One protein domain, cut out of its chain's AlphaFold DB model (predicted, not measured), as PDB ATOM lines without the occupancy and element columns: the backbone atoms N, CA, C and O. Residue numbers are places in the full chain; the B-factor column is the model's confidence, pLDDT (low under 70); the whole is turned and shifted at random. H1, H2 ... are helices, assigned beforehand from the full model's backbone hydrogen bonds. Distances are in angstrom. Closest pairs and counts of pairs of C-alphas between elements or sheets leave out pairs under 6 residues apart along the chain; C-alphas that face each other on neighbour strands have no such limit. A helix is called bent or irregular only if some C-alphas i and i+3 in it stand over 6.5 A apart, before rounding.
ATOM      1  N   ALA A   2      27.378  36.909 -17.513       83.69
ATOM      2  CA  ALA A   2      26.128  36.339 -18.034       83.69
ATOM      3  C   ALA A   2      26.245  34.863 -18.468       83.69
ATOM      4  O   ALA A   2      25.434  34.050 -18.053       83.69
ATOM      5  N   LEU A   3      27.289  34.494 -19.220       88.75
ATOM      6  CA  LEU A   3      27.509  33.098 -19.638       88.75
ATOM      7  C   LEU A   3      27.729  32.144 -18.456       88.75
ATOM      8  O   LEU A   3      27.188  31.047 -18.446       88.75
ATOM      9  N   VAL A   4      28.479  32.583 -17.441       90.56
ATOM     10  CA  VAL A   4      28.735  31.793 -16.224       90.56
ATOM     11  C   VAL A   4      27.448  31.621 -15.417       90.56
ATOM     12  O   VAL A   4      27.174  30.530 -14.937       90.56
ATOM     13  N   TRP A   5      26.630  32.674 -15.316       91.50
ATOM     14  CA  TRP A   5      25.315  32.616 -14.675       91.50
ATOM     15  C   TRP A   5      24.365  31.664 -15.407       91.50
ATOM     16  O   TRP A   5      23.724  30.835 -14.776       91.50
ATOM     17  N   LEU A   6      24.302  31.743 -16.739       90.00
ATOM     18  CA  LEU A   6      23.474  30.853 -17.558       90.00
ATOM     19  C   LEU A   6      23.928  29.395 -17.463       90.00
ATOM     20  O   LEU A   6      23.086  28.511 -17.364       90.00
ATOM     21  N   PHE A   7      25.240  29.147 -17.438       90.19
ATOM     22  CA  PHE A   7      25.780  27.807 -17.222       90.19
ATOM     23  C   PHE A   7      25.424  27.275 -15.830       90.19
ATOM     24  O   PHE A   7      24.935  26.159 -15.722       90.19
ATOM     25  N   ALA A   8      25.587  28.085 -14.780       90.44
ATOM     26  CA  ALA A   8      25.220  27.697 -13.418       90.44
ATOM     27  C   ALA A   8      23.711  27.438 -13.261       90.44
ATOM     28  O   ALA A   8      23.325  26.516 -12.553       90.44
ATOM     29  N   LEU A   9      22.858  28.209 -13.946       89.00
ATOM     30  CA  LEU A   9      21.416  27.947 -14.000       89.00
ATOM     31  C   LEU A   9      21.103  26.632 -14.710       89.00
ATOM     32  O   LEU A   9      20.285  25.865 -14.217       89.00
ATOM     33  N   ALA A  10      21.735  26.374 -15.856       85.19
ATOM     34  CA  ALA A  10      21.517  25.140 -16.600       85.19
ATOM     35  C   ALA A  10      22.003  23.912 -15.821       85.19
ATOM     36  O   ALA A  10      21.346  22.872 -15.820       85.19
ATOM     37  N   ASP A  11      23.126  24.053 -15.121       85.88
ATOM     38  CA  ASP A  11      23.655  23.014 -14.254       85.88
ATOM     39  C   ASP A  11      22.740  22.731 -13.067       85.88
ATOM     40  O   ASP A  11      22.364  21.583 -12.845       85.88
ATOM     41  N   TRP A  12      22.288  23.777 -12.376       84.00
ATOM     42  CA  TRP A  12      21.357  23.640 -11.262       84.00
ATOM     43  C   TRP A  12      20.006  23.036 -11.676       84.00
ATOM     44  O   TRP A  12      19.472  22.203 -10.947       84.00
ATOM     45  N   LEU A  13      19.453  23.432 -12.827       79.81
ATOM     46  CA  LEU A  13      18.115  23.010 -13.250       79.81
ATOM     47  C   LEU A  13      18.083  21.656 -13.970       79.81
ATOM     48  O   LEU A  13      17.055  20.980 -13.916       79.81
ATOM     49  N   TRP A  14      19.155  21.276 -14.674       72.06
ATOM     50  CA  TRP A  14      19.120  20.118 -15.577       72.06
ATOM     51  C   TRP A  14      20.334  19.194 -15.498       72.06
ATOM     52  O   TRP A  14      20.155  17.979 -15.558       72.06
ATOM     53  N   ILE A  15      21.555  19.733 -15.436       75.88
ATOM     54  CA  ILE A  15      22.768  18.944 -15.729       75.88
ATOM     55  C   ILE A  15      23.369  18.310 -14.461       75.88
ATOM     56  O   ILE A  15      23.889  17.199 -14.529       75.88
ATOM     57  N   HIS A  16      23.252  18.971 -13.305       76.81
ATOM     58  CA  HIS A  16      23.754  18.527 -11.999       76.81
ATOM     59  C   HIS A  16      25.212  18.020 -12.016       76.81
ATOM     60  O   HIS A  16      25.552  17.061 -11.321       76.81
ATOM     61  N   MET A  17      26.083  18.632 -12.824       79.12
ATOM     62  CA  MET A  17      27.496  18.260 -12.914       79.12
ATOM     63  C   MET A  17      28.357  18.938 -11.852       79.12
ATOM     64  O   MET A  17      29.365  18.355 -11.443       79.12
ATOM     65  N   LEU A  18      28.023  20.157 -11.415       82.94
ATOM     66  CA  LEU A  18      28.822  20.852 -10.412       82.94
ATOM     67  C   LEU A  18      28.421  20.448  -8.985       82.94
ATOM     68  O   LEU A  18      27.241  20.271  -8.688       82.94
ATOM     69  N   PRO A  19      29.390  20.369  -8.055       84.69
ATOM     70  CA  PRO A  19      29.088  20.244  -6.636       84.69
ATOM     71  C   PRO A  19      28.302  21.455  -6.117       84.69
ATOM     72  O   PRO A  19      28.611  22.597  -6.474       84.69
ATOM     73  N   ASP A  20      27.385  21.220  -5.175       83.75
ATOM     74  CA  ASP A  20      26.570  22.266  -4.533       83.75
ATOM     75  C   ASP A  20      27.421  23.435  -3.997       83.75
ATOM     76  O   ASP A  20      27.057  24.600  -4.147       83.75
ATOM     77  N   SER A  21      28.609  23.153  -3.449       87.31
ATOM     78  CA  SER A  21      29.537  24.173  -2.937       87.31
ATOM     79  C   SER A  21      30.010  25.162  -4.005       87.31
ATOM     80  O   SER A  21      30.124  26.359  -3.733       87.31
ATOM     81  N   VAL A  22      30.256  24.685  -5.227       90.81
ATOM     82  CA  VAL A  22      30.652  25.530  -6.360       90.81
ATOM     83  C   VAL A  22      29.471  26.387  -6.797       90.81
ATOM     84  O   VAL A  22      29.636  27.587  -7.015       90.81
ATOM     85  N   LEU A  23      28.272  25.805  -6.858       89.69
ATOM     86  CA  LEU A  23      27.057  26.541  -7.198       89.69
ATOM     87  C   LEU A  23      26.776  27.655  -6.177       89.69
ATOM     88  O   LEU A  23      26.567  28.797  -6.586       89.69
ATOM     89  N   HIS A  24      26.893  27.398  -4.869       91.88
ATOM     90  CA  HIS A  24      26.728  28.427  -3.833       91.88
ATOM     91  C   HIS A  24      27.672  29.619  -4.034       91.88
ATOM     92  O   HIS A  24      27.245  30.775  -3.953       91.88
ATOM     93  N   LEU A  25      28.945  29.346  -4.339       93.00
ATOM     94  CA  LEU A  25      29.941  30.383  -4.596       93.00
ATOM     95  C   LEU A  25      29.603  31.189  -5.850       93.00
ATOM     96  O   LEU A  25      29.682  32.417  -5.819       93.00
ATOM     97  N   VAL A  26      29.208  30.530  -6.941       93.06
ATOM     98  CA  VAL A  26      28.876  31.206  -8.203       93.06
ATOM     99  C   VAL A  26      27.630  32.078  -8.046       93.06
ATOM    100  O   VAL A  26      27.681  33.266  -8.384       93.06
ATOM    101  N   PHE A  27      26.546  31.531  -7.484       93.25
ATOM    102  CA  PHE A  27      25.311  32.276  -7.238       93.25
ATOM    103  C   PHE A  27      25.565  33.464  -6.300       93.25
ATOM    104  O   PHE A  27      25.235  34.598  -6.644       93.25
ATOM    105  N   GLY A  28      26.249  33.251  -5.171       92.69
ATOM    106  CA  GLY A  28      26.560  34.318  -4.215       92.69
ATOM    107  C   GLY A  28      27.447  35.425  -4.796       92.69
ATOM    108  O   GLY A  28      27.145  36.612  -4.648       92.69
ATOM    109  N   SER A  29      28.516  35.055  -5.509       92.94
ATOM    110  CA  SER A  29      29.490  36.014  -6.053       92.94
ATOM    111  C   SER A  29      28.888  36.893  -7.146       92.94
ATOM    112  O   SER A  29      29.089  38.108  -7.151       92.94
ATOM    113  N   ILE A  30      28.132  36.300  -8.077       93.56
ATOM    114  CA  ILE A  30      27.530  37.049  -9.185       93.56
ATOM    115  C   ILE A  30      26.416  37.963  -8.665       93.56
ATOM    116  O   ILE A  30      26.369  39.130  -9.060       93.56
ATOM    117  N   THR A  31      25.576  37.491  -7.737       93.75
ATOM    118  CA  THR A  31      24.558  38.336  -7.101       93.75
ATOM    119  C   THR A  31      25.189  39.509  -6.349       93.75
ATOM    120  O   THR A  31      24.752  40.647  -6.526       93.75
ATOM    121  N   GLY A  32      26.257  39.271  -5.579       93.06
ATOM    122  CA  GLY A  32      26.993  40.328  -4.882       93.06
ATOM    123  C   GLY A  32      27.585  41.374  -5.831       93.06
ATOM    124  O   GLY A  32      27.445  42.576  -5.597       93.06
ATOM    125  N   LEU A  33      28.176  40.938  -6.947       93.69
ATOM    126  CA  LEU A  33      28.730  41.835  -7.966       93.69
ATOM    127  C   LEU A  33      27.648  42.683  -8.640       93.69
ATOM    128  O   LEU A  33      27.837  43.886  -8.809       93.69
ATOM    129  N   VAL A  34      26.496  42.098  -8.974       93.00
ATOM    130  CA  VAL A  34      25.353  42.838  -9.534       93.00
ATOM    131  C   VAL A  34      24.832  43.881  -8.542       93.00
ATOM    132  O   VAL A  34      24.648  45.037  -8.924       93.00
ATOM    133  N   CYS A  35      24.672  43.521  -7.264       93.44
ATOM    134  CA  CYS A  35      24.305  44.473  -6.212       93.44
ATOM    135  C   CYS A  35      25.308  45.630  -6.118       93.44
ATOM    136  O   CYS A  35      24.906  46.791  -6.024       93.44
ATOM    137  N   TRP A  36      26.608  45.333  -6.189       93.50
ATOM    138  CA  TRP A  36      27.657  46.347  -6.154       93.50
ATOM    139  C   TRP A  36      27.606  47.289  -7.363       93.50
ATOM    140  O   TRP A  36      27.693  48.504  -7.188       93.50
ATOM    141  N   PHE A  37      27.409  46.765  -8.578       91.81
ATOM    142  CA  PHE A  37      27.269  47.589  -9.784       91.81
ATOM    143  C   PHE A  37      26.044  48.505  -9.718       91.81
ATOM    144  O   PHE A  37      26.157  49.694 -10.018       91.81
ATOM    145  N   VAL A  38      24.896  47.986  -9.276       90.69
ATOM    146  CA  VAL A  38      23.670  48.782  -9.099       90.69
ATOM    147  C   VAL A  38      23.869  49.856  -8.027       90.69
ATOM    148  O   VAL A  38      23.508  51.012  -8.242       90.69
ATOM    149  N   TYR A  39      24.503  49.515  -6.902       91.56
ATOM    150  CA  TYR A  39      24.830  50.472  -5.845       91.56
ATOM    151  C   TYR A  39      25.773  51.578  -6.337       91.56
ATOM    152  O   TYR A  39      25.535  52.760  -6.084       91.56
ATOM    153  N   LYS A  40      26.823  51.212  -7.082       91.25
ATOM    154  CA  LYS A  40      27.762  52.166  -7.680       91.25
ATOM    155  C   LYS A  40      27.042  53.113  -8.641       91.25
ATOM    156  O   LYS A  40      27.185  54.325  -8.506       91.25
ATOM    157  N   GLN A  41      26.226  52.578  -9.551       88.88
ATOM    158  CA  GLN A  41      25.482  53.388 -10.519       88.88
ATOM    159  C   GLN A  41      24.399  54.249  -9.854       88.88
ATOM    160  O   GLN A  41      24.095  55.335 -10.341       88.88
ATOM    161  N   SER A  42      23.848  53.821  -8.713       88.44
ATOM    162  CA  SER A  42      22.885  54.622  -7.951       88.44
ATOM    163  C   SER A  42      23.454  55.974  -7.511       88.44
ATOM    164  O   SER A  42      22.679  56.915  -7.347       88.44
ATOM    165  N   LYS A  43      24.778  56.095  -7.326       87.50
ATOM    166  CA  LYS A  43      25.428  57.368  -6.971       87.50
ATOM    167  C   LYS A  43      25.500  58.352  -8.144       87.50
ATOM    168  O   LYS A  43      25.432  59.551  -7.913       87.50
ATOM    169  N   SER A  44      25.556  57.853  -9.379       84.88
ATOM    170  CA  SER A  44      25.575  58.653 -10.620       84.88
ATOM    171  C   SER A  44      24.213  58.693 -11.327       84.88
ATOM    172  O   SER A  44      24.114  59.037 -12.501       84.88
ATOM    173  N   ARG A  45      23.126  58.343 -10.625       81.25
ATOM    174  CA  ARG A  45      21.780  58.217 -11.213       81.25
ATOM    175  C   ARG A  45      21.259  59.513 -11.846       81.25
ATOM    176  O   ARG A  45      20.448  59.443 -12.765       81.25
ATOM    177  N   HIS A  46      21.679  60.670 -11.337       79.19
ATOM    178  CA  HIS A  46      21.235  61.972 -11.840       79.19
ATOM    179  C   HIS A  46      21.837  62.337 -13.202       79.19
ATOM    180  O   HIS A  46      21.230  63.125 -13.917       79.19
ATOM    181  N   GLU A  47      22.983  61.756 -13.558       82.19
ATOM    182  CA  GLU A  47      23.667  62.020 -14.829       82.19
ATOM    183  C   GLU A  47      23.089  61.136 -15.942       82.19
ATOM    184  O   GLU A  47      22.650  61.653 -16.962       82.19
ATOM    185  N   ASP A  48      22.962  59.826 -15.690       84.00
ATOM    186  CA  ASP A  48      22.501  58.846 -16.683       84.00
ATOM    187  C   ASP A  48      21.401  57.925 -16.127       84.00
ATOM    188  O   ASP A  48      21.606  56.738 -15.834       84.00
ATOM    189  N   ALA A  49      20.186  58.465 -16.002       86.69
ATOM    190  CA  ALA A  49      19.042  57.732 -15.455       86.69
ATOM    191  C   ALA A  49      18.704  56.454 -16.248       86.69
ATOM    192  O   ALA A  49      18.323  55.446 -15.652       86.69
ATOM    193  N   ILE A  50      18.862  56.467 -17.578       87.44
ATOM    194  CA  ILE A  50      18.570  55.308 -18.440       87.44
ATOM    195  C   ILE A  50      19.536  54.161 -18.135       87.44
ATOM    196  O   ILE A  50      19.095  53.033 -17.935       87.44
ATOM    197  N   VAL A  51      20.836  54.452 -18.019       87.69
ATOM    198  CA  VAL A  51      21.870  53.446 -17.726       87.69
ATOM    199  C   VAL A  51      21.616  52.791 -16.370       87.69
ATOM    200  O   VAL A  51      21.702  51.568 -16.248       87.69
ATOM    201  N   PHE A  52      21.235  53.584 -15.362       90.56
ATOM    202  CA  PHE A  52      20.846  53.063 -14.052       90.56
ATOM    203  C   PHE A  52      19.667  52.089 -14.144       90.56
ATOM    204  O   PHE A  52      19.762  50.964 -13.654       90.56
ATOM    205  N   TRP A  53      18.570  52.496 -14.788       90.81
ATOM    206  CA  TRP A  53      17.382  51.650 -14.894       90.81
ATOM    207  C   TRP A  53      17.631  50.400 -15.736       90.81
ATOM    208  O   TRP A  53      17.124  49.336 -15.388       90.81
ATOM    209  N   SER A  54      18.449  50.483 -16.789       89.25
ATOM    210  CA  SER A  54      18.844  49.309 -17.572       89.25
ATOM    211  C   SER A  54      19.627  48.315 -16.717       89.25
ATOM    212  O   SER A  54      19.277  47.137 -16.680       89.25
ATOM    213  N   LEU A  55      20.638  48.777 -15.971       90.56
ATOM    214  CA  LEU A  55      21.419  47.920 -15.071       90.56
ATOM    215  C   LEU A  55      20.558  47.310 -13.959       90.56
ATOM    216  O   LEU A  55      20.710  46.129 -13.651       90.56
ATOM    217  N   PHE A  56      19.625  48.081 -13.398       91.69
ATOM    218  CA  PHE A  56      18.676  47.581 -12.407       91.69
ATOM    219  C   PHE A  56      17.798  46.465 -12.985       91.69
ATOM    220  O   PHE A  56      17.682  45.404 -12.376       91.69
ATOM    221  N   SER A  57      17.237  46.651 -14.186       93.25
ATOM    222  CA  SER A  57      16.422  45.627 -14.850       93.25
ATOM    223  C   SER A  57      17.206  44.358 -15.188       93.25
ATOM    224  O   SER A  57      16.665  43.266 -15.034       93.25
ATOM    225  N   PHE A  58      18.485  44.465 -15.563       90.94
ATOM    226  CA  PHE A  58      19.350  43.290 -15.737       90.94
ATOM    227  C   PHE A  58      19.650  42.555 -14.421       90.94
ATOM    228  O   PHE A  58      19.919  41.355 -14.445       90.94
ATOM    229  N   GLY A  59      19.580  43.241 -13.277       92.19
ATOM    230  CA  GLY A  59      19.749  42.626 -11.960       92.19
ATOM    231  C   GLY A  59      18.550  41.800 -11.494       92.19
ATOM    232  O   GLY A  59      18.721  40.857 -10.726       92.19
ATOM    233  N   ILE A  60      17.347  42.085 -11.999       93.19
ATOM    234  CA  ILE A  60      16.102  41.439 -11.554       93.19
ATOM    235  C   ILE A  60      16.110  39.914 -11.749       93.19
ATOM    236  O   ILE A  60      15.864  39.215 -10.765       93.19
ATOM    237  N   PRO A  61      16.442  39.357 -12.934       92.25
ATOM    238  CA  PRO A  61      16.556  37.905 -13.101       92.25
ATOM    239  C   PRO A  61      17.612  37.273 -12.187       92.25
ATOM    240  O   PRO A  61      17.443  36.149 -11.723       92.25
ATOM    241  N   VAL A  62      18.698  38.000 -11.901       93.19
ATOM    242  CA  VAL A  62      19.784  37.522 -11.035       93.19
ATOM    243  C   VAL A  62      19.302  37.408  -9.589       93.19
ATOM    244  O   VAL A  62      19.486  36.367  -8.966       93.19
ATOM    245  N   TRP A  63      18.642  38.440  -9.057       93.81
ATOM    246  CA  TRP A  63      18.072  38.406  -7.706       93.81
ATOM    247  C   TRP A  63      16.937  37.397  -7.579       93.81
ATOM    248  O   TRP A  63      16.843  36.708  -6.566       93.81
ATOM    249  N   TRP A  64      16.105  37.282  -8.616       94.00
ATOM    250  CA  TRP A  64      15.031  36.302  -8.667       94.00
ATOM    251  C   TRP A  64      15.576  34.876  -8.554       94.00
ATOM    252  O   TRP A  64      15.216  34.166  -7.614       94.00
ATOM    253  N   HIS A  65      16.463  34.458  -9.461       93.56
ATOM    254  CA  HIS A  65      16.965  33.084  -9.447       93.56
ATOM    255  C   HIS A  65      17.825  32.798  -8.210       93.56
ATOM    256  O   HIS A  65      17.712  31.715  -7.642       93.56
ATOM    257  N   ALA A  66      18.617  33.768  -7.737       92.88
ATOM    258  CA  ALA A  66      19.355  33.632  -6.481       92.88
ATOM    259  C   ALA A  66      18.418  33.400  -5.288       92.88
ATOM    260  O   ALA A  66      18.673  32.520  -4.474       92.88
ATOM    261  N   GLY A  67      17.325  34.163  -5.194       92.44
ATOM    262  CA  GLY A  67      16.338  34.014  -4.125       92.44
ATOM    263  C   GLY A  67      15.703  32.624  -4.111       92.44
ATOM    264  O   GLY A  67      15.610  32.010  -3.051       92.44
ATOM    265  N   VAL A  68      15.335  32.095  -5.284       91.75
ATOM    266  CA  VAL A  68      14.806  30.725  -5.412       91.75
ATOM    267  C   VAL A  68      15.855  29.695  -4.983       91.75
ATOM    268  O   VAL A  68      15.562  28.856  -4.134       91.75
ATOM    269  N   TYR A  69      17.078  29.806  -5.505       92.56
ATOM    270  CA  TYR A  69      18.180  28.887  -5.218       92.56
ATOM    271  C   TYR A  69      18.545  28.840  -3.725       92.56
ATOM    272  O   TYR A  69      18.632  27.765  -3.133       92.56
ATOM    273  N   PHE A  70      18.710  29.996  -3.077       92.62
ATOM    274  CA  PHE A  70      19.055  30.045  -1.655       92.62
ATOM    275  C   PHE A  70      17.897  29.607  -0.747       92.62
ATOM    276  O   PHE A  70      18.154  29.006   0.294       92.62
ATOM    277  N   CYS A  71      16.636  29.846  -1.128       89.44
ATOM    278  CA  CYS A  71      15.494  29.313  -0.376       89.44
ATOM    279  C   CYS A  71      15.420  27.788  -0.462       89.44
ATOM    280  O   CYS A  71      15.135  27.146   0.544       89.44
ATOM    281  N   GLU A  72      15.701  27.212  -1.632       82.56
ATOM    282  CA  GLU A  72      15.789  25.760  -1.805       82.56
ATOM    283  C   GLU A  72      16.919  25.164  -0.965       82.56
ATOM    284  O   GLU A  72      16.712  24.195  -0.239       82.56
ATOM    285  N   TRP A  73      18.098  25.786  -0.991       85.00
ATOM    286  CA  TRP A  73      19.232  25.350  -0.182       85.00
ATOM    287  C   TRP A  73      18.937  25.362   1.326       85.00
ATOM    288  O   TRP A  73      19.341  24.444   2.039       85.00
ATOM    289  N   LEU A  74      18.202  26.368   1.807       86.25
ATOM    290  CA  LEU A  74      17.800  26.491   3.212       86.25
ATOM    291  C   LEU A  74      16.562  25.649   3.582       86.25
ATOM    292  O   LEU A  74      16.147  25.682   4.738       86.25
ATOM    293  N   GLY A  75      15.950  24.926   2.635       77.62
ATOM    294  CA  GLY A  75      14.725  24.145   2.870       77.62
ATOM    295  C   GLY A  75      13.473  24.997   3.124       77.62
ATOM    296  O   GLY A  75      12.488  24.528   3.690       77.62
ATOM    297  N   LEU A  76      13.493  26.272   2.729       80.00
ATOM    298  CA  LEU A  76      12.413  27.233   2.942       80.00
ATOM    299  C   LEU A  76      11.393  27.185   1.794       80.00
ATOM    300  O   LEU A  76      11.267  28.123   1.003       80.00
ATOM    301  N   GLU A  77      10.634  26.093   1.718       74.88
ATOM    302  CA  GLU A  77       9.730  25.787   0.596       74.88
ATOM    303  C   GLU A  77       8.669  26.863   0.322       74.88
ATOM    304  O   GLU A  77       8.401  27.227  -0.827       74.88
ATOM    305  N   VAL A  78       8.100  27.441   1.383       78.62
ATOM    306  CA  VAL A  78       7.099  28.512   1.273       78.62
ATOM    307  C   VAL A  78       7.709  29.761   0.630       78.62
ATOM    308  O   VAL A  78       7.144  30.326  -0.308       78.62
ATOM    309  N   PHE A  79       8.890  30.173   1.094       80.06
ATOM    310  CA  PHE A  79       9.587  31.340   0.552       80.06
ATOM    311  C   PHE A  79      10.056  31.098  -0.880       80.06
ATOM    312  O   PHE A  79       9.900  31.985  -1.719       80.06
ATOM    313  N   ARG A  80      10.526  29.886  -1.198       83.81
ATOM    314  CA  ARG A  80      10.885  29.482  -2.564       83.81
ATOM    315  C   ARG A  80       9.728  29.715  -3.536       83.81
ATOM    316  O   ARG A  80       9.922  30.341  -4.579       83.81
ATOM    317  N   ALA A  81       8.517  29.292  -3.173       76.69
ATOM    318  CA  ALA A  81       7.325  29.497  -3.996       76.69
ATOM    319  C   ALA A  81       6.979  30.987  -4.179       76.69
ATOM    320  O   ALA A  81       6.612  31.404  -5.284       76.69
ATOM    321  N   TYR A  82       7.128  31.805  -3.132       88.88
ATOM    322  CA  TYR A  82       6.935  33.255  -3.230       88.88
ATOM    323  C   TYR A  82       7.973  33.924  -4.132       88.88
ATOM    324  O   TYR A  82       7.590  34.723  -4.985       88.88
ATOM    325  N   PHE A  83       9.256  33.574  -4.013       90.00
ATOM    326  CA  PHE A  83      10.304  34.086  -4.900       90.00
ATOM    327  C   PHE A  83      10.078  33.662  -6.351       90.00
ATOM    328  O   PHE A  83      10.225  34.487  -7.249       90.00
ATOM    329  N   ALA A  84       9.655  32.419  -6.595       88.38
ATOM    330  CA  ALA A  84       9.355  31.925  -7.936       88.38
ATOM    331  C   ALA A  84       8.213  32.716  -8.601       88.38
ATOM    332  O   ALA A  84       8.380  33.245  -9.700       88.38
ATOM    333  N   ARG A  85       7.067  32.849  -7.918       88.44
ATOM    334  CA  ARG A  85       5.880  33.544  -8.454       88.44
ATOM    335  C   ARG A  85       6.071  35.058  -8.511       88.44
ATOM    336  O   ARG A  85       5.732  35.688  -9.511       88.44
ATOM    337  N   GLY A  86       6.618  35.638  -7.445       90.94
ATOM    338  CA  GLY A  86       6.870  37.072  -7.339       90.94
ATOM    339  C   GLY A  86       7.924  37.539  -8.335       90.94
ATOM    340  O   GLY A  86       7.717  38.536  -9.019       90.94
ATOM    341  N   GLY A  87       9.017  36.789  -8.483       91.88
ATOM    342  CA  GLY A  87      10.066  37.107  -9.448       91.88
ATOM    343  C   GLY A  87       9.578  37.062 -10.894       91.88
ATOM    344  O   GLY A  87       9.868  37.988 -11.649       91.88
ATOM    345  N   LEU A  88       8.746  36.077 -11.254       91.31
ATOM    346  CA  LEU A  88       8.111  36.017 -12.574       91.31
ATOM    347  C   LEU A  88       7.234  37.252 -12.840       91.31
ATOM    348  O   LEU A  88       7.315  37.849 -13.913       91.31
ATOM    349  N   ALA A  89       6.426  37.662 -11.857       92.62
ATOM    350  CA  ALA A  89       5.575  38.845 -11.972       92.62
ATOM    351  C   ALA A  89       6.398  40.137 -12.115       92.62
ATOM    352  O   ALA A  89       6.103  40.970 -12.972       92.62
ATOM    353  N   VAL A  90       7.464  40.297 -11.324       94.06
ATOM    354  CA  VAL A  90       8.366  41.456 -11.417       94.06
ATOM    355  C   VAL A  90       9.092  41.473 -12.766       94.06
ATOM    356  O   VAL A  90       9.202  42.529 -13.391       94.06
ATOM    357  N   PHE A  91       9.542  40.320 -13.261       93.88
ATOM    358  CA  PHE A  91      10.181  40.208 -14.573       93.88
ATOM    359  C   PHE A  91       9.227  40.592 -15.715       93.88
ATOM    360  O   PHE A  91       9.599  41.364 -16.598       93.88
ATOM    361  N   PHE A  92       7.970  40.148 -15.649       94.56
ATOM    362  CA  PHE A  92       6.928  40.547 -16.595       94.56
ATOM    363  C   PHE A  92       6.677  42.063 -16.579       94.56
ATOM    364  O   PHE A  92       6.712  42.719 -17.620       94.56
ATOM    365  N   VAL A  93       6.456  42.646 -15.397       94.56
ATOM    366  CA  VAL A  93       6.156  44.083 -15.266       94.56
ATOM    367  C   VAL A  93       7.333  44.938 -15.733       94.56
ATOM    368  O   VAL A  93       7.138  45.947 -16.406       94.56
ATOM    369  N   THR A  94       8.563  44.539 -15.416       94.25
ATOM    370  CA  THR A  94       9.755  45.293 -15.824       94.25
ATOM    371  C   THR A  94       9.987  45.245 -17.327       94.25
ATOM    372  O   THR A  94      10.246  46.291 -17.922       94.25
ATOM    373  N   GLY A  95       9.809  44.087 -17.967       93.12
ATOM    374  CA  GLY A  95       9.819  43.993 -19.426       93.12
ATOM    375  C   GLY A  95       8.717  44.837 -20.072       93.12
ATOM    376  O   GLY A  95       8.985  45.566 -21.027       93.12
ATOM    377  N   LEU A  96       7.507  44.825 -19.504       93.94
ATOM    378  CA  LEU A  96       6.396  45.643 -19.987       93.94
ATOM    379  C   LEU A  96       6.703  47.149 -19.912       93.94
ATOM    380  O   LEU A  96       6.436  47.869 -20.874       93.94
ATOM    381  N   ILE A  97       7.295  47.628 -18.812       93.31
ATOM    382  CA  ILE A  97       7.701  49.036 -18.662       93.31
ATOM    383  C   ILE A  97       8.680  49.438 -19.774       93.31
ATOM    384  O   ILE A  97       8.510  50.496 -20.378       93.31
ATOM    385  N   TRP A  98       9.662  48.588 -20.091       93.56
ATOM    386  CA  TRP A  98      10.611  48.846 -21.178       93.56
ATOM    387  C   TRP A  98       9.950  48.868 -22.553       93.56
ATOM    388  O   TRP A  98      10.288  49.726 -23.366       93.56
ATOM    389  N   VAL A  99       8.998  47.969 -22.815       92.12
ATOM    390  CA  VAL A  99       8.250  47.952 -24.081       92.12
ATOM    391  C   VAL A  99       7.425  49.226 -24.237       92.12
ATOM    392  O   VAL A  99       7.515  49.883 -25.272       92.12
ATOM    393  N   VAL A 100       6.670  49.620 -23.207       91.31
ATOM    394  CA  VAL A 100       5.860  50.849 -23.234       91.31
ATOM    395  C   VAL A 100       6.748  52.079 -23.410       91.31
ATOM    396  O   VAL A 100       6.467  52.921 -24.262       91.31
ATOM    397  N   TRP A 101       7.854  52.162 -22.665       91.62
ATOM    398  CA  TRP A 101       8.827  53.243 -22.809       91.62
ATOM    399  C   TRP A 101       9.430  53.291 -24.220       91.62
ATOM    400  O   TRP A 101       9.497  54.363 -24.818       91.62
ATOM    401  N   ALA A 102       9.819  52.146 -24.788       90.62
ATOM    402  CA  ALA A 102      10.396  52.079 -26.126       90.62
ATOM    403  C   ALA A 102       9.395  52.508 -27.208       90.62
ATOM    404  O   ALA A 102       9.773  53.252 -28.116       90.62
ATOM    405  N   VAL A 103       8.131  52.084 -27.111       90.88
ATOM    406  CA  VAL A 103       7.061  52.496 -28.035       90.88
ATOM    407  C   VAL A 103       6.839  54.007 -27.962       90.88
ATOM    408  O   VAL A 103       6.829  54.664 -29.002       90.88
ATOM    409  N   GLU A 104       6.754  54.574 -26.756       90.81
ATOM    410  CA  GLU A 104       6.575  56.018 -26.559       90.81
ATOM    411  C   GLU A 104       7.758  56.823 -27.126       90.81
ATOM    412  O   GLU A 104       7.555  57.801 -27.843       90.81
ATOM    413  N   GLN A 105       9.002  56.390 -26.888       90.50
ATOM    414  CA  GLN A 105      10.192  57.058 -27.435       90.50
ATOM    415  C   GLN A 105      10.221  57.045 -28.971       90.50
ATOM    416  O   GLN A 105      10.559  58.050 -29.602       90.50
ATOM    417  N   HIS A 106       9.836  55.929 -29.599       89.62
ATOM    418  CA  HIS A 106       9.764  55.843 -31.060       89.62
ATOM    419  C   HIS A 106       8.641  56.713 -31.630       89.62
ATOM    420  O   HIS A 106       8.872  57.422 -32.612       89.62
ATOM    421  N   ALA A 107       7.467  56.720 -30.994       89.12
ATOM    422  CA  ALA A 107       6.354  57.577 -31.389       89.12
ATOM    423  C   ALA A 107       6.739  59.065 -31.311       89.12
ATOM    424  O   ALA A 107       6.552  59.809 -32.277       89.12
ATOM    425  N   GLN A 108       7.378  59.489 -30.214       90.06
ATOM    426  CA  GLN A 108       7.871  60.861 -30.045       90.06
ATOM    427  C   GLN A 108       8.901  61.246 -31.112       90.06
ATOM    428  O   GLN A 108       8.840  62.350 -31.656       90.06
ATOM    429  N   LYS A 109       9.822  60.338 -31.459       91.06
ATOM    430  CA  LYS A 109      10.823  60.574 -32.507       91.06
ATOM    431  C   LYS A 109      10.179  60.752 -33.886       91.06
ATOM    432  O   LYS A 109      10.567  61.657 -34.621       91.06
ATOM    433  N   ILE A 110       9.189  59.930 -34.230       87.44
ATOM    434  CA  ILE A 110       8.456  60.034 -35.504       87.44
ATOM    435  C   ILE A 110       7.682  61.355 -35.573       87.44
ATOM    436  O   ILE A 110       7.754  62.064 -36.579       87.44
ATOM    437  N   GLU A 111       6.995  61.736 -34.498       85.81
ATOM    438  CA  GLU A 111       6.303  63.024 -34.436       85.81
ATOM    439  C   GLU A 111       7.267  64.213 -34.528       85.81
ATOM    440  O   GLU A 111       6.970  65.191 -35.214       85.81
ATOM    441  N   ALA A 112       8.431  64.147 -33.874       88.88
ATOM    442  CA  ALA A 112       9.449  65.191 -33.958       88.88
ATOM    443  C   ALA A 112       9.958  65.367 -35.397       88.88
ATOM    444  O   ALA A 112      10.039  66.496 -35.883       88.88
ATOM    445  N   LEU A 113      10.208  64.263 -36.109       87.50
ATOM    446  CA  LEU A 113      10.582  64.286 -37.526       87.50
ATOM    447  C   LEU A 113       9.474  64.894 -38.400       87.50
ATOM    448  O   LEU A 113       9.765  65.700 -39.282       87.50
ATOM    449  N   ARG A 114       8.198  64.584 -38.128       83.56
ATOM    450  CA  ARG A 114       7.058  65.212 -38.826       83.56
ATOM    451  C   ARG A 114       6.979  66.714 -38.581       83.56
ATOM    452  O   ARG A 114       6.735  67.463 -39.523       83.56
ATOM    453  N   ARG A 115       7.194  67.160 -37.340       83.25
ATOM    454  CA  ARG A 115       7.196  68.589 -36.983       83.25
ATOM    455  C   ARG A 115       8.338  69.338 -37.668       83.25
ATOM    456  O   ARG A 115       8.125  70.454 -38.121       83.25
ATOM    457  N   GLN A 116       9.515  68.724 -37.788       85.50
ATOM    458  CA  GLN A 116      10.661  69.311 -38.493       85.50
ATOM    459  C   GLN A 116      10.470  69.348 -40.017       85.50
ATOM    460  O   GLN A 116      10.885  70.304 -40.663       85.50
ATOM    461  N   ALA A 117       9.816  68.338 -40.595       80.81
ATOM    462  CA  ALA A 117       9.502  68.282 -42.024       80.81
ATOM    463  C   ALA A 117       8.292  69.151 -42.429       80.81
ATOM    464  O   ALA A 117       7.973  69.264 -43.616       80.81
ATOM    465  N   PHE A 118       7.588  69.748 -41.461       77.00
ATOM    466  CA  PHE A 118       6.422  70.582 -41.714       77.00
ATOM    467  C   PHE A 118       6.837  71.923 -42.335       77.00
ATOM    468  O   PHE A 118       7.360  72.805 -41.661       77.00
ATOM    469  N   ASN A 119       6.562  72.093 -43.630       77.38
ATOM    470  CA  ASN A 119       6.726  73.358 -44.341       77.38
ATOM    471  C   ASN A 119       5.347  73.960 -44.665       77.38
ATOM    472  O   ASN A 119       4.574  73.390 -45.441       77.38
ATOM    473  N   LEU A 120       5.051  75.121 -44.072       73.56
ATOM    474  CA  LEU A 120       3.772  75.826 -44.194       73.56
ATOM    475  C   LEU A 120       3.434  76.199 -45.651       73.56
ATOM    476  O   LEU A 120       2.278  76.105 -46.063       73.56
ATOM    477  N   HIS A 135      -2.235  57.455 -48.348       68.62
ATOM    478  CA  HIS A 135      -1.264  56.394 -48.111       68.62
ATOM    479  C   HIS A 135      -1.504  55.810 -46.715       68.62
ATOM    480  O   HIS A 135      -1.247  56.457 -45.702       68.62
ATOM    481  N   LYS A 136      -2.004  54.571 -46.662       81.06
ATOM    482  CA  LYS A 136      -2.175  53.830 -45.408       81.06
ATOM    483  C   LYS A 136      -0.806  53.541 -44.798       81.06
ATOM    484  O   LYS A 136      -0.005  52.809 -45.378       81.06
ATOM    485  N   ILE A 137      -0.555  54.101 -43.620       84.12
ATOM    486  CA  ILE A 137       0.667  53.865 -42.849       84.12
ATOM    487  C   ILE A 137       0.519  52.540 -42.094       84.12
ATOM    488  O   ILE A 137      -0.415  52.377 -41.312       84.12
ATOM    489  N   TRP A 138       1.428  51.592 -42.341       85.19
ATOM    490  CA  TRP A 138       1.404  50.248 -41.743       85.19
ATOM    491  C   TRP A 138       2.307  50.084 -40.515       85.19
ATOM    492  O   TRP A 138       2.197  49.086 -39.806       85.19
ATOM    493  N   ASN A 139       3.191  51.046 -40.254       87.94
ATOM    494  CA  ASN A 139       4.179  50.953 -39.186       87.94
ATOM    495  C   ASN A 139       3.511  50.941 -37.788       87.94
ATOM    496  O   ASN A 139       2.893  51.937 -37.428       87.94
ATOM    497  N   PRO A 140       3.667  49.882 -36.968       85.12
ATOM    498  CA  PRO A 140       3.067  49.794 -35.625       85.12
ATOM    499  C   PRO A 140       3.655  50.745 -34.595       85.12
ATOM    500  O   PRO A 140       2.995  51.058 -33.602       85.12
ATOM    501  N   LEU A 141       4.873  51.228 -34.836       87.25
ATOM    502  CA  LEU A 141       5.517  52.242 -34.007       87.25
ATOM    503  C   LEU A 141       5.039  53.660 -34.345       87.25
ATOM    504  O   LEU A 141       5.387  54.605 -33.642       87.25
ATOM    505  N   ASP A 142       4.210  53.813 -35.378       87.19
ATOM    506  CA  ASP A 142       3.622  55.087 -35.763       87.19
ATOM    507  C   ASP A 142       2.221  55.253 -35.153       87.19
ATOM    508  O   ASP A 142       1.345  54.427 -35.431       87.19
ATOM    509  N   PRO A 143       1.965  56.303 -34.352       85.38
ATOM    510  CA  PRO A 143       0.637  56.534 -33.791       85.38
ATOM    511  C   PRO A 143      -0.420  56.791 -34.879       85.38
ATOM    512  O   PRO A 143      -1.576  56.430 -34.688       85.38
ATOM    513  N   ASP A 144      -0.040  57.324 -36.047       84.69
ATOM    514  CA  ASP A 144      -0.974  57.629 -37.145       84.69
ATOM    515  C   ASP A 144      -1.234  56.425 -38.075       84.69
ATOM    516  O   ASP A 144      -1.755  56.575 -39.187       84.69
ATOM    517  N   ALA A 145      -0.864  55.207 -37.659       87.44
ATOM    518  CA  ALA A 145      -1.160  53.999 -38.419       87.44
ATOM    519  C   ALA A 145      -2.676  53.790 -38.587       87.44
ATOM    520  O   ALA A 145      -3.473  54.009 -37.672       87.44
ATOM    521  N   TRP A 146      -3.087  53.309 -39.765       86.31
ATOM    522  CA  TRP A 146      -4.504  53.294 -40.161       86.31
ATOM    523  C   TRP A 146      -5.405  52.458 -39.231       86.31
ATOM    524  O   TRP A 146      -6.594  52.747 -39.100       86.31
ATOM    525  N   TYR A 147      -4.844  51.434 -38.584       86.94
ATOM    526  CA  TYR A 147      -5.553  50.509 -37.697       86.94
ATOM    527  C   TYR A 147      -5.658  50.983 -36.241       86.94
ATOM    528  O   TYR A 147      -6.437  50.402 -35.490       86.94
ATOM    529  N   TYR A 148      -4.949  52.041 -35.829       86.94
ATOM    530  CA  TYR A 148      -5.169  52.656 -34.510       86.94
ATOM    531  C   TYR A 148      -6.391  53.580 -34.486       86.94
ATOM    532  O   TYR A 148      -6.853  53.968 -33.414       86.94
ATOM    533  N   GLY A 149      -6.966  53.879 -35.655       82.62
ATOM    534  CA  GLY A 149      -8.138  54.733 -35.794       82.62
ATOM    535  C   GLY A 149      -7.854  56.203 -35.464       82.62
ATOM    536  O   GLY A 149      -6.764  56.589 -35.058       82.62
ATOM    537  N   GLN A 150      -8.864  57.055 -35.651       75.56
ATOM    538  CA  GLN A 150      -8.725  58.507 -35.450       75.56
ATOM    539  C   GLN A 150      -9.001  58.962 -34.009       75.56
ATOM    540  O   GLN A 150      -8.724  60.105 -33.651       75.56
ATOM    541  N   LYS A 151      -9.567  58.086 -33.173       76.44
ATOM    542  CA  LYS A 151      -9.876  58.379 -31.771       76.44
ATOM    543  C   LYS A 151      -8.740  57.858 -30.894       76.44
ATOM    544  O   LYS A 151      -8.531  56.651 -30.833       76.44
ATOM    545  N   SER A 152      -8.023  58.775 -30.238       84.31
ATOM    546  CA  SER A 152      -6.918  58.495 -29.301       84.31
ATOM    547  C   SER A 152      -5.860  57.495 -29.823       84.31
ATOM    548  O   SER A 152      -5.636  56.462 -29.186       84.31
ATOM    549  N   PRO A 153      -5.169  57.797 -30.942       84.62
ATOM    550  CA  PRO A 153      -4.208  56.884 -31.580       84.62
ATOM    551  C   PRO A 153      -3.092  56.395 -30.642       84.62
ATOM    552  O   PRO A 153      -2.761  55.212 -30.628       84.62
ATOM    553  N   ARG A 154      -2.568  57.278 -29.780       84.81
ATOM    554  CA  ARG A 154      -1.519  56.943 -28.800       84.81
ATOM    555  C   ARG A 154      -1.957  55.909 -27.762       84.81
ATOM    556  O   ARG A 154      -1.193  55.007 -27.424       84.81
ATOM    557  N   LEU A 155      -3.195  56.011 -27.272       87.06
ATOM    558  CA  LEU A 155      -3.726  55.043 -26.312       87.06
ATOM    559  C   LEU A 155      -3.825  53.661 -26.968       87.06
ATOM    560  O   LEU A 155      -3.339  52.684 -26.405       87.06
ATOM    561  N   ASN A 156      -4.367  53.600 -28.185       88.62
ATOM    562  CA  ASN A 156      -4.525  52.349 -28.930       88.62
ATOM    563  C   ASN A 156      -3.173  51.717 -29.285       88.62
ATOM    564  O   ASN A 156      -3.027  50.499 -29.206       88.62
ATOM    565  N   GLN A 157      -2.165  52.535 -29.590       89.69
ATOM    566  CA  GLN A 157      -0.794  52.081 -29.795       89.69
ATOM    567  C   GLN A 157      -0.194  51.455 -28.528       89.69
ATOM    568  O   GLN A 157       0.340  50.345 -28.583       89.69
ATOM    569  N   SER A 158      -0.318  52.125 -27.379       89.31
ATOM    570  CA  SER A 158       0.170  51.593 -26.098       89.31
ATOM    571  C   SER A 158      -0.562  50.308 -25.684       89.31
ATOM    572  O   SER A 158       0.069  49.356 -25.223       89.31
ATOM    573  N   LEU A 159      -1.875  50.235 -25.935       89.62
ATOM    574  CA  LEU A 159      -2.697  49.059 -25.671       89.62
ATOM    575  C   LEU A 159      -2.281  47.880 -26.557       89.62
ATOM    576  O   LEU A 159      -2.149  46.762 -26.068       89.62
ATOM    577  N   ASN A 160      -2.012  48.124 -27.841       90.31
ATOM    578  CA  ASN A 160      -1.501  47.100 -28.750       90.31
ATOM    579  C   ASN A 160      -0.117  46.588 -28.314       90.31
ATOM    580  O   ASN A 160       0.130  45.382 -28.321       90.31
ATOM    581  N   GLY A 161       0.773  47.480 -27.861       89.94
ATOM    582  CA  GLY A 161       2.061  47.100 -27.272       89.94
ATOM    583  C   GLY A 161       1.906  46.221 -26.024       89.94
ATOM    584  O   GLY A 161       2.563  45.189 -25.908       89.94
ATOM    585  N   PHE A 162       0.981  46.573 -25.127       91.56
ATOM    586  CA  PHE A 162       0.666  45.777 -23.936       91.56
ATOM    587  C   PHE A 162       0.126  44.382 -24.288       91.56
ATOM    588  O   PHE A 162       0.615  43.375 -23.769       91.56
ATOM    589  N   VAL A 163      -0.866  44.309 -25.182       92.50
ATOM    590  CA  VAL A 163      -1.495  43.040 -25.579       92.50
ATOM    591  C   VAL A 163      -0.488  42.140 -26.292       92.50
ATOM    592  O   VAL A 163      -0.354  40.973 -25.928       92.50
ATOM    593  N   SER A 164       0.262  42.673 -27.259       92.12
ATOM    594  CA  SER A 164       1.266  41.901 -28.004       92.12
ATOM    595  C   SER A 164       2.383  41.375 -27.101       92.12
ATOM    596  O   SER A 164       2.727  40.196 -27.199       92.12
ATOM    597  N   TYR A 165       2.891  42.189 -26.168       94.88
ATOM    598  CA  TYR A 165       3.872  41.742 -25.176       94.88
ATOM    599  C   TYR A 165       3.312  40.637 -24.278       94.88
ATOM    600  O   TYR A 165       3.973  39.623 -24.073       94.88
ATOM    601  N   THR A 166       2.080  40.795 -23.785       94.25
ATOM    602  CA  THR A 166       1.442  39.803 -22.908       94.25
ATOM    603  C   THR A 166       1.258  38.466 -23.621       94.25
ATOM    604  O   THR A 166       1.612  37.422 -23.078       94.25
ATOM    605  N   VAL A 167       0.771  38.486 -24.865       94.94
ATOM    606  CA  VAL A 167       0.611  37.274 -25.681       94.94
ATOM    607  C   VAL A 167       1.963  36.614 -25.947       94.94
ATOM    608  O   VAL A 167       2.094  35.406 -25.758       94.94
ATOM    609  N   LEU A 168       2.980  37.388 -26.332       94.62
ATOM    610  CA  LEU A 168       4.319  36.863 -26.597       94.62
ATOM    611  C   LEU A 168       4.956  36.263 -25.339       94.62
ATOM    612  O   LEU A 168       5.523  35.175 -25.404       94.62
ATOM    613  N   PHE A 169       4.830  36.933 -24.194       94.06
ATOM    614  CA  PHE A 169       5.330  36.439 -22.914       94.06
ATOM    615  C   PHE A 169       4.671  35.108 -22.535       94.06
ATOM    616  O   PHE A 169       5.365  34.160 -22.174       94.06
ATOM    617  N   CYS A 170       3.347  35.000 -22.690       91.56
ATOM    618  CA  CYS A 170       2.621  33.754 -22.453       91.56
ATOM    619  C   CYS A 170       3.034  32.641 -23.428       91.56
ATOM    620  O   CYS A 170       3.224  31.505 -23.001       91.56
ATOM    621  N   LEU A 171       3.209  32.946 -24.719       93.00
ATOM    622  CA  LEU A 171       3.675  31.979 -25.721       93.00
ATOM    623  C   LEU A 171       5.077  31.460 -25.400       93.00
ATOM    624  O   LEU A 171       5.296  30.252 -25.407       93.00
ATOM    625  N   ILE A 172       6.008  32.356 -25.065       90.56
ATOM    626  CA  ILE A 172       7.363  31.978 -24.657       90.56
ATOM    627  C   ILE A 172       7.317  31.154 -23.369       90.56
ATOM    628  O   ILE A 172       7.978  30.124 -23.298       90.56
ATOM    629  N   GLY A 173       6.508  31.545 -22.381       85.00
ATOM    630  CA  GLY A 173       6.317  30.775 -21.150       85.00
ATOM    631  C   GLY A 173       5.800  29.358 -21.417       85.00
ATOM    632  O   GLY A 173       6.321  28.399 -20.855       85.00
ATOM    633  N   MET A 174       4.839  29.207 -22.334       83.69
ATOM    634  CA  MET A 174       4.339  27.896 -22.756       83.69
ATOM    635  C   MET A 174       5.420  27.069 -23.460       83.69
ATOM    636  O   MET A 174       5.601  25.907 -23.110       83.69
ATOM    637  N   ILE A 175       6.182  27.653 -24.386       85.19
ATOM    638  CA  ILE A 175       7.286  26.956 -25.071       85.19
ATOM    639  C   ILE A 175       8.362  26.528 -24.068       85.19
ATOM    640  O   ILE A 175       8.799  25.381 -24.082       85.19
ATOM    641  N   LEU A 176       8.754  27.421 -23.156       79.69
ATOM    642  CA  LEU A 176       9.750  27.118 -22.130       79.69
ATOM    643  C   LEU A 176       9.279  26.007 -21.184       79.69
ATOM    644  O   LEU A 176      10.078  25.157 -20.801       79.69
ATOM    645  N   SER A 177       7.981  25.956 -20.870       70.81
ATOM    646  CA  SER A 177       7.391  24.875 -20.070       70.81
ATOM    647  C   SER A 177       7.359  23.514 -20.783       70.81
ATOM    648  O   SER A 177       7.180  22.488 -20.132       70.81
ATOM    649  N   GLN A 178       7.526  23.490 -22.110       67.75
ATOM    650  CA  GLN A 178       7.504  22.266 -22.914       67.75
ATOM    651  C   GLN A 178       8.878  21.616 -23.094       67.75
ATOM    652  O   GLN A 178       8.926  20.480 -23.571       67.75
ATOM    653  N   PHE A 179       9.981  22.274 -22.710       65.62
ATOM    654  CA  PHE A 179      11.286  21.614 -22.667       65.62
ATOM    655  C   PHE A 179      11.259  20.537 -21.578       65.62
ATOM    656  O   PHE A 179      11.457  20.801 -20.394       65.62
TER     657      PHE A 179
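What this domain is: This is residues 2 to 120 and 135 to 179 of the 476 residues of the protein "DUF4159 domain-containing protein" of Planctomycetaceae bacterium (UniProt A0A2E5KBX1). A very long helix, H4, is the spine of an elongated model: H3b, the second arm of the bent helix H3, is side by side with the first part of H4, while the first arm, H3a, slants away from H4; H2 folds back beside H3, and the short H1 packs on residues 23 to 30 of H2. H5 packs on the other side of H4, slanting back along it, while residues 112 to 120 and 171 to 179 stick out. The printed part has 164 residues with five named helices, in the order H1 H2 H3 H4 H5, and no named strand: the class is all helix. The whole is loose, with a radius of gyration of the C-alphas of 20.9 A, and spans 71 by 41 by 26 A.

How they stand to each other: H1, residues 2 to 15, touches residues 23 to 30 of H2, residues 20 to 43, in a helical hairpin; their closest C-alphas, Ala 8 and Leu 23, are 6.6 A apart. They run opposite ways at a shallow tilt of 33 degrees, only just short of steep. H3, residues 49 to 73, was assigned by its hydrogen bonds as one helix but is bent, with C-alphas 58 and 61 6.6 A apart; its arms are H3a, residues 49 to 58, and H3b, residues 61 to 73. H2 and H3a are a helical hairpin at a shallow tilt of 12 degrees; the C-alphas of Gln 41 and Phe 52, their closest, are 5.8 A apart. H3b and H4, residues 77 to 116, are another, opposite ways at a shallow tilt of 2 degrees, with the closest C-alphas, Val 68 and Arg 80, 5.0 A apart. H2, H3a, H3b and H4 form a bundle, helices set side by side, although H2 and H4 are apart. H5, residues 153 to 177, touches residues 92 to 104 of H4, opposite ways at a tilt of 37 degrees, only just steep; the closest C-alphas, Val 100 and Ser 158, are 6.4 A apart. Every O i to N i+4 pair is within hydrogen-bond range in H1, H3a, H3b, H4 and H5, and 19 of 20 are in H2.

Where its parts are: H1 begins at C-alpha 2 (26.128, 36.339, -18.034) and is irregular, but only just: C-alphas 12 and 15 are 6.6 A apart. From first to last C-alpha, H2 measures 35.2 A, H4 58.5 A and H5 35.9 A. H4 ends at C-alpha 116 (10.661, 69.311, -38.493), and H5 at C-alpha 177 (7.391, 24.875, -20.070).

The domain as a whole: The two C-alphas farthest apart, Pro 19 and Leu 120, are 71.7 A apart. Residues 121 to 134 are not printed, and C-alphas 120 and 135 are 20.5 A apart across the cut. The links printed whole are tight. Mean pLDDT of the printed part is 87.6; residues 135, 178 and 179 are under 70.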